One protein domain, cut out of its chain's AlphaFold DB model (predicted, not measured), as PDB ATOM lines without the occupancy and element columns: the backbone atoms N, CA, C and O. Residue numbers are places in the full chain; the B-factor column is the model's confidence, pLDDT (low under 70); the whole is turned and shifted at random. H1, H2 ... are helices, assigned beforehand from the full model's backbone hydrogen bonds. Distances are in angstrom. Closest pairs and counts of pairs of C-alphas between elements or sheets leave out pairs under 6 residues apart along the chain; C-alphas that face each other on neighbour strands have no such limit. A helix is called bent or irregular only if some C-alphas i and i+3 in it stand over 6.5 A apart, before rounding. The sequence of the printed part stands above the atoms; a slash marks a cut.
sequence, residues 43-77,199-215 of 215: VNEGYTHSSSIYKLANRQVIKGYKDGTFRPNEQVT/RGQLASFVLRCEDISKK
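Overview. This is residues 43 to 77 and 199 to 215 of the 215 residues of an uncharacterized protein of Lysinibacillus odysseyi 34hs-1 = NBRC 100172 (UniProt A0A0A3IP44). A short helix, H1, crosses the first half of a longer one, H2, nearly at right angles, and the free end of H2 with the last residues, 209 to 215, sticks out as an arm. Beyond H1, the long loop of residues 59 to 77 runs to the opposite end of the long axis, where Asp 67 lies, and turns back toward the start of H2. The printed part has 52 residues with two named helices, H1 then H2, and no named strand; its class is all helix, with 24 residues, under half, in named elements. It is compact, with a radius of gyration of the C-alphas of 11.0 A, yet elongated, spanning 37 by 21 by 21 A.

Arrangement. H1, residues 50 to 58, and H2, residues 199 to 213, touch, with 10 pairs of C-alphas within 8 A. Their closest C-alphas, those of Ser 52 and Ser 204, are 5.1 A apart. Their lines are about perpendicular, at 73 degrees, and their centres are 10.1 A apart. In both helices every O i to N i+4 pair is within hydrogen-bond range.

Along the chain. After residues 43 to 49, H1 begins at C-alpha 50 (272.965, 209.256, 148.210) and measures 12.1 A from first to last C-alpha. H2 begins at C-alpha 199 (273.940, 216.702, 140.039), measures 21.3 A and ends at C-alpha 213 (253.415, 210.946, 139.482). Neither helix is bent.

Size, cuts and confidence. The C-alphas of Asp 67 and Lys 215, the two farthest apart, are 37.1 A apart. Residues 78 to 198 are not printed; C-alphas 77 and 199 are 8.8 A apart across this cut, which lies in the link from H1 to H2. Residue 215 is the chain's last. The mean pLDDT of the printed part is 95.2, and no printed residue is under 70.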
ATOM      1  N   VAL A  43     280.405 209.208 146.446       95.69
ATOM      2  CA  VAL A  43     279.063 209.260 147.047       95.69
ATOM      3  C   VAL A  43     279.021 208.366 148.281       95.69
ATOM      4  O   VAL A  43     278.734 207.171 148.202       95.69
ATOM      5  N   ASN A  44     279.281 208.967 149.441       91.62
ATOM      6  CA  ASN A  44     279.130 208.288 150.725       91.62
ATOM      7  C   ASN A  44     277.642 208.076 151.081       91.62
ATOM      8  O   ASN A  44     276.770 208.817 150.621       91.62
ATOM      9  N   GLU A  45     277.341 207.068 151.903       86.25
ATOM     10  CA  GLU A  45     275.958 206.729 152.281       86.25
ATOM     11  C   GLU A  45     275.275 207.840 153.098       86.25
ATOM     12  O   GLU A  45     274.083 208.081 152.918       86.25
ATOM     13  N   GLY A  46     276.035 208.576 153.918       89.88
ATOM     14  CA  GLY A  46     275.538 209.702 154.719       89.88
ATOM     15  C   GLY A  46     275.221 210.976 153.923       89.88
ATOM     16  O   GLY A  46     274.630 211.912 154.464       89.88
ATOM     17  N   TYR A  47     275.585 211.042 152.643       93.44
ATOM     18  CA  TYR A  47     275.326 212.198 151.798       93.44
ATOM     19  C   TYR A  47     273.824 212.321 151.552       93.44
ATOM     20  O   TYR A  47     273.181 211.370 151.123       93.44
ATOM     21  N   THR A  48     273.254 213.509 151.752       94.94
ATOM     22  CA  THR A  48     271.795 213.726 151.734       94.94
ATOM     23  C   THR A  48     271.101 213.247 150.451       94.94
ATOM     24  O   THR A  48     269.920 212.906 150.477       94.94
ATOM     25  N   HIS A  49     271.818 213.202 149.325       96.75
ATOM     26  CA  HIS A  49     271.279 212.762 148.037       96.75
ATOM     27  C   HIS A  49     271.673 211.323 147.651       96.75
ATOM     28  O   HIS A  49     271.269 210.864 146.581       96.75
ATOM     29  N   SER A  50     272.426 210.600 148.491       96.38
ATOM     30  CA  SER A  50     272.965 209.256 148.210       96.38
ATOM     31  C   SER A  50     271.868 208.268 147.808       96.38
ATOM     32  O   SER A  50     271.950 207.644 146.752       96.38
ATOM     33  N   SER A  51     270.785 208.197 148.587       95.75
ATOM     34  CA  SER A  51     269.661 207.293 148.326       95.75
ATOM     35  C   SER A  51     269.017 207.562 146.964       95.75
ATOM     36  O   SER A  51     268.767 206.629 146.201       95.75
ATOM     37  N   SER A  52     268.791 208.835 146.617       97.38
ATOM     38  CA  SER A  52     268.230 209.201 145.314       97.38
ATOM     39  C   SER A  52     269.174 208.840 144.171       97.38
ATOM     40  O   SER A  52     268.731 208.296 143.162       97.38
ATOM     41  N   ILE A  53     270.472 209.101 144.348       97.50
ATOM     42  CA  ILE A  53     271.507 208.765 143.368       97.50
ATOM     43  C   ILE A  53     271.501 207.257 143.097       97.50
ATOM     44  O   ILE A  53     271.360 206.844 141.948       97.50
ATOM     45  N   TYR A  54     271.579 206.428 144.138       95.81
ATOM     46  CA  TYR A  54     271.659 204.976 143.976       95.81
ATOM     47  C   TYR A  54     270.366 204.358 143.435       95.81
ATOM     48  O   TYR A  54     270.429 203.509 142.547       95.81
ATOM     49  N   LYS A  55     269.186 204.831 143.862       95.69
ATOM     50  CA  LYS A  55     267.898 204.377 143.300       95.69
ATOM     51  C   LYS A  55     267.801 204.629 141.794       95.69
ATOM     52  O   LYS A  55     267.347 203.757 141.054       95.69
ATOM     53  N   LEU A  56     268.232 205.804 141.335       96.62
ATOM     54  CA  LEU A  56     268.208 206.156 139.916       96.62
ATOM     55  C   LEU A  56     269.329 205.464 139.123       96.62
ATOM     56  O   LEU A  56     269.097 205.054 137.985       96.62
ATOM     57  N   ALA A  57     270.518 205.296 139.709       95.69
ATOM     58  CA  ALA A  57     271.648 204.615 139.073       95.69
ATOM     59  C   ALA A  57     271.373 203.119 138.860       95.69
ATOM     60  O   ALA A  57     271.576 202.609 137.758       95.69
ATOM     61  N   ASN A  58     270.792 202.440 139.856       93.75
ATOM     62  CA  ASN A  58     270.377 201.036 139.749       93.75
ATOM     63  C   ASN A  58     269.379 200.801 138.603       93.75
ATOM     64  O   ASN A  58     269.318 199.711 138.046       93.75
ATOM     65  N   ARG A  59     268.625 201.838 138.223       93.50
ATOM     66  CA  ARG A  59     267.659 201.823 137.117       93.50
ATOM     67  C   ARG A  59     268.197 202.420 135.816       93.50
ATOM     68  O   ARG A  59     267.429 202.615 134.882       93.50
ATOM     69  N   GLN A  60     269.487 202.750 135.757       92.50
ATOM     70  CA  GLN A  60     270.144 203.365 134.595       92.50
ATOM     71  C   GLN A  60     269.584 204.729 134.165       92.50
ATOM     72  O   GLN A  60     269.895 205.204 133.071       92.50
ATOM     73  N   VAL A  61     268.822 205.401 135.033       95.69
ATOM     74  CA  VAL A  61     268.277 206.742 134.764       95.69
ATOM     75  C   VAL A  61     269.380 207.798 134.820       95.69
ATOM     76  O   VAL A  61     269.415 208.717 134.001       95.69
ATOM     77  N   ILE A  62     270.303 207.653 135.772       95.62
ATOM     78  CA  ILE A  62     271.502 208.485 135.887       95.62
ATOM     79  C   ILE A  62     272.746 207.605 135.805       95.62
ATOM     80  O   ILE A  62     272.726 206.441 136.200       95.62
ATOM     81  N   LYS A  63     273.843 208.176 135.306       92.31
ATOM     82  CA  LYS A  63     275.124 207.483 135.146       92.31
ATOM     83  C   LYS A  63     276.257 208.322 135.733       92.31
ATOM     84  O   LYS A  63     276.196 209.559 135.721       92.31
ATOM     85  N   GLY A  64     277.260 207.631 136.268       91.88
ATOM     86  CA  GLY A  64     278.537 208.220 136.658       91.88
ATOM     87  C   GLY A  64     279.498 208.337 135.478       91.88
ATOM     88  O   GLY A  64     279.136 208.107 134.322       91.88
ATOM     89  N   TYR A  65     280.732 208.697 135.788       92.56
ATOM     90  CA  TYR A  65     281.834 208.829 134.849       92.56
ATOM     91  C   TYR A  65     282.677 207.549 134.829       92.56
ATOM     92  O   TYR A  65     282.613 206.722 135.738       92.56
ATOM     93  N   LYS A  66     283.493 207.390 133.780       92.50
ATOM     94  CA  LYS A  66     284.349 206.205 133.586       92.50
ATOM     95  C   LYS A  66     285.381 205.998 134.705       92.50
ATOM     96  O   LYS A  66     285.865 204.891 134.875       92.50
ATOM     97  N   ASP A  67     285.703 207.047 135.459       92.75
ATOM     98  CA  ASP A  67     286.626 207.013 136.604       92.75
ATOM     99  C   ASP A  67     286.004 206.409 137.888       92.75
ATOM    100  O   ASP A  67     286.694 206.229 138.900       92.75
ATOM    101  N   GLY A  68     284.711 206.064 137.850       92.69
ATOM    102  CA  GLY A  68     283.953 205.526 138.982       92.69
ATOM    103  C   GLY A  68     283.334 206.598 139.886       92.69
ATOM    104  O   GLY A  68     282.850 206.270 140.972       92.69
ATOM    105  N   THR A  69     283.344 207.869 139.475       96.06
ATOM    106  CA  THR A  69     282.722 208.984 140.212       96.06
ATOM    107  C   THR A  69     281.323 209.312 139.693       96.06
ATOM    108  O   THR A  69     280.996 209.082 138.528       96.06
ATOM    109  N   PHE A  70     280.470 209.888 140.537       96.75
ATOM    110  CA  PHE A  70     279.187 210.475 140.139       96.75
ATOM    111  C   PHE A  70     279.256 211.998 139.985       96.75
ATOM    112  O   PHE A  70     278.492 212.582 139.203       96.75
ATOM    113  N   ARG A  71     280.172 212.629 140.719       97.50
ATOM    114  CA  ARG A  71     280.387 214.070 140.858       97.50
ATOM    115  C   ARG A  71     279.139 214.785 141.382       97.50
ATOM    116  O   ARG A  71     278.577 215.636 140.693       97.50
ATOM    117  N   PRO A  72     278.651 214.437 142.592       97.50
ATOM    118  CA  PRO A  72     277.368 214.926 143.103       97.50
ATOM    119  C   PRO A  72     277.329 216.437 143.341       97.50
ATOM    120  O   PRO A  72     276.237 217.008 143.381       97.50
ATOM    121  N   ASN A  73     278.496 217.059 143.520       97.56
ATOM    122  CA  ASN A  73     278.648 218.482 143.805       97.56
ATOM    123  C   ASN A  73     278.860 219.349 142.561       97.56
ATOM    124  O   ASN A  73     278.781 220.571 142.679       97.56
ATOM    125  N   GLU A  74     279.080 218.733 141.399       98.00
ATOM    126  CA  GLU A  74     279.213 219.444 140.129       98.00
ATOM    127  C   GLU A  74     277.861 219.954 139.638       98.00
ATOM    128  O   GLU A  74     276.812 219.342 139.889       98.00
ATOM    129  N   GLN A  75     277.890 221.072 138.918       98.31
ATOM    130  CA  GLN A  75     276.698 221.642 138.302       98.31
ATOM    131  C   GLN A  75     276.196 220.727 137.185       98.31
ATOM    132  O   GLN A  75     276.979 220.150 136.428       98.31
ATOM    133  N   VAL A  76     274.878 220.578 137.081       97.75
ATOM    134  CA  VAL A  76     274.273 219.810 135.995       97.75
ATOM    135  C   VAL A  76     274.072 220.690 134.766       97.75
ATOM    136  O   VAL A  76     273.586 221.820 134.862       97.75
ATOM    137  N   THR A  77     274.433 220.161 133.600       98.31
ATOM    138  CA  THR A  77     274.257 220.869 132.330       98.31
ATOM    139  C   THR A  77     272.860 220.656 131.754       98.31
ATOM    140  O   THR A  77     272.184 219.661 132.039       98.31
ATOM    141  N   ARG A 199     274.345 218.045 140.505       98.00
ATOM    142  CA  ARG A 199     273.940 216.702 140.039       98.00
ATOM    143  C   ARG A 199     273.235 215.867 141.112       98.00
ATOM    144  O   ARG A 199     272.223 215.230 140.823       98.00
ATOM    145  N   GLY A 200     273.722 215.895 142.355       97.56
ATOM    146  CA  GLY A 200     273.073 215.197 143.470       97.56
ATOM    147  C   GLY A 200     271.689 215.762 143.799       97.56
ATOM    148  O   GLY A 200     270.747 215.007 144.025       97.56
ATOM    149  N   GLN A 201     271.534 217.087 143.740       98.00
ATOM    150  CA  GLN A 201     270.242 217.734 143.961       98.00
ATOM    151  C   GLN A 201     269.232 217.326 142.887       98.00
ATOM    152  O   GLN A 201     268.112 216.947 143.231       98.00
ATOM    153  N   LEU A 202     269.637 217.338 141.610       98.31
ATOM    154  CA  LEU A 202     268.779 216.905 140.504       98.31
ATOM    155  C   LEU A 202     268.268 215.475 140.715       98.31
ATOM    156  O   LEU A 202     267.082 215.233 140.512       98.31
ATOM    157  N   ALA A 203     269.123 214.553 141.172       98.19
ATOM    158  CA  ALA A 203     268.714 213.177 141.455       98.19
ATOM    159  C   ALA A 203     267.555 213.118 142.467       98.19
ATOM    160  O   ALA A 203     266.577 212.403 142.251       98.19
ATOM    161  N   SER A 204     267.615 213.901 143.547       98.19
ATOM    162  CA  SER A 204     266.510 213.965 144.511       98.19
ATOM    163  C   SER A 204     265.258 214.631 143.955       98.19
ATOM    164  O   SER A 204     264.163 214.152 144.236       98.19
ATOM    165  N   PHE A 205     265.393 215.708 143.181       98.44
ATOM    166  CA  PHE A 205     264.241 216.365 142.559       98.44
ATOM    167  C   PHE A 205     263.494 215.421 141.623       98.44
ATOM    168  O   PHE A 205     262.287 215.238 141.753       98.44
ATOM    169  N   VAL A 206     264.234 214.790 140.718       98.06
ATOM    170  CA  VAL A 206     263.700 213.918 139.678       98.06
ATOM    171  C   VAL A 206     263.045 212.669 140.280       98.06
ATOM    172  O   VAL A 206     261.932 212.330 139.888       98.06
ATOM    173  N   LEU A 207     263.667 212.045 141.290       98.00
ATOM    174  CA  LEU A 207     263.059 210.905 141.984       98.00
ATOM    175  C   LEU A 207     261.748 211.293 142.690       98.00
ATOM    176  O   LEU A 207     260.760 210.583 142.558       98.00
ATOM    177  N   ARG A 208     261.704 212.439 143.386       98.44
ATOM    178  CA  ARG A 208     260.464 212.900 144.038       98.44
ATOM    179  C   ARG A 208     259.358 213.209 143.030       98.44
ATOM    180  O   ARG A 208     258.207 212.901 143.307       98.44
ATOM    181  N   CYS A 209     259.687 213.792 141.874       98.19
ATOM    182  CA  CYS A 209     258.698 214.027 140.815       98.19
ATOM    183  C   CYS A 209     258.076 212.710 140.336       98.19
ATOM    184  O   CYS A 209     256.857 212.600 140.208       98.19
ATOM    185  N   GLU A 210     258.909 211.695 140.108       97.00
ATOM    186  CA  GLU A 210     258.441 210.368 139.719       97.00
ATOM    187  C   GLU A 210     257.569 209.724 140.808       97.00
ATOM    188  O   GLU A 210     256.511 209.184 140.492       97.00
ATOM    189  N   ASP A 211     257.978 209.810 142.077       96.50
ATOM    190  CA  ASP A 211     257.216 209.262 143.206       96.50
ATOM    191  C   ASP A 211     255.834 209.923 143.345       96.50
ATOM    192  O   ASP A 211     254.862 209.248 143.679       96.50
ATOM    193  N   ILE A 212     255.727 211.229 143.076       96.44
ATOM    194  CA  ILE A 212     254.445 211.951 143.059       96.44
ATOM    195  C   ILE A 212     253.574 211.516 141.879       96.44
ATOM    196  O   ILE A 212     252.378 211.329 142.055       96.44
ATOM    197  N   SER A 213     254.162 211.294 140.704       92.19
ATOM    198  CA  SER A 213     253.415 210.946 139.482       92.19
ATOM    199  C   SER A 213     252.859 209.515 139.472       92.19
ATOM    200  O   SER A 213     252.116 209.151 138.566       92.19
ATOM    201  N   LYS A 214     253.258 208.681 140.440       88.25
ATOM    202  CA  LYS A 214     252.783 207.298 140.608       88.25
ATOM    203  C   LYS A 214     251.638 207.159 141.615       88.25
ATOM    204  O   LYS A 214     251.147 206.044 141.786       88.25
ATOM    205  N   LYS A 215     251.284 208.234 142.318       76.31
ATOM    206  CA  LYS A 215     250.163 208.272 143.264       76.31
ATOM    207  C   LYS A 215     248.879 208.632 142.538       76.31
ATOM    208  O   LYS A 215     247.846 208.044 142.915       76.31
TER     209      LYS A 215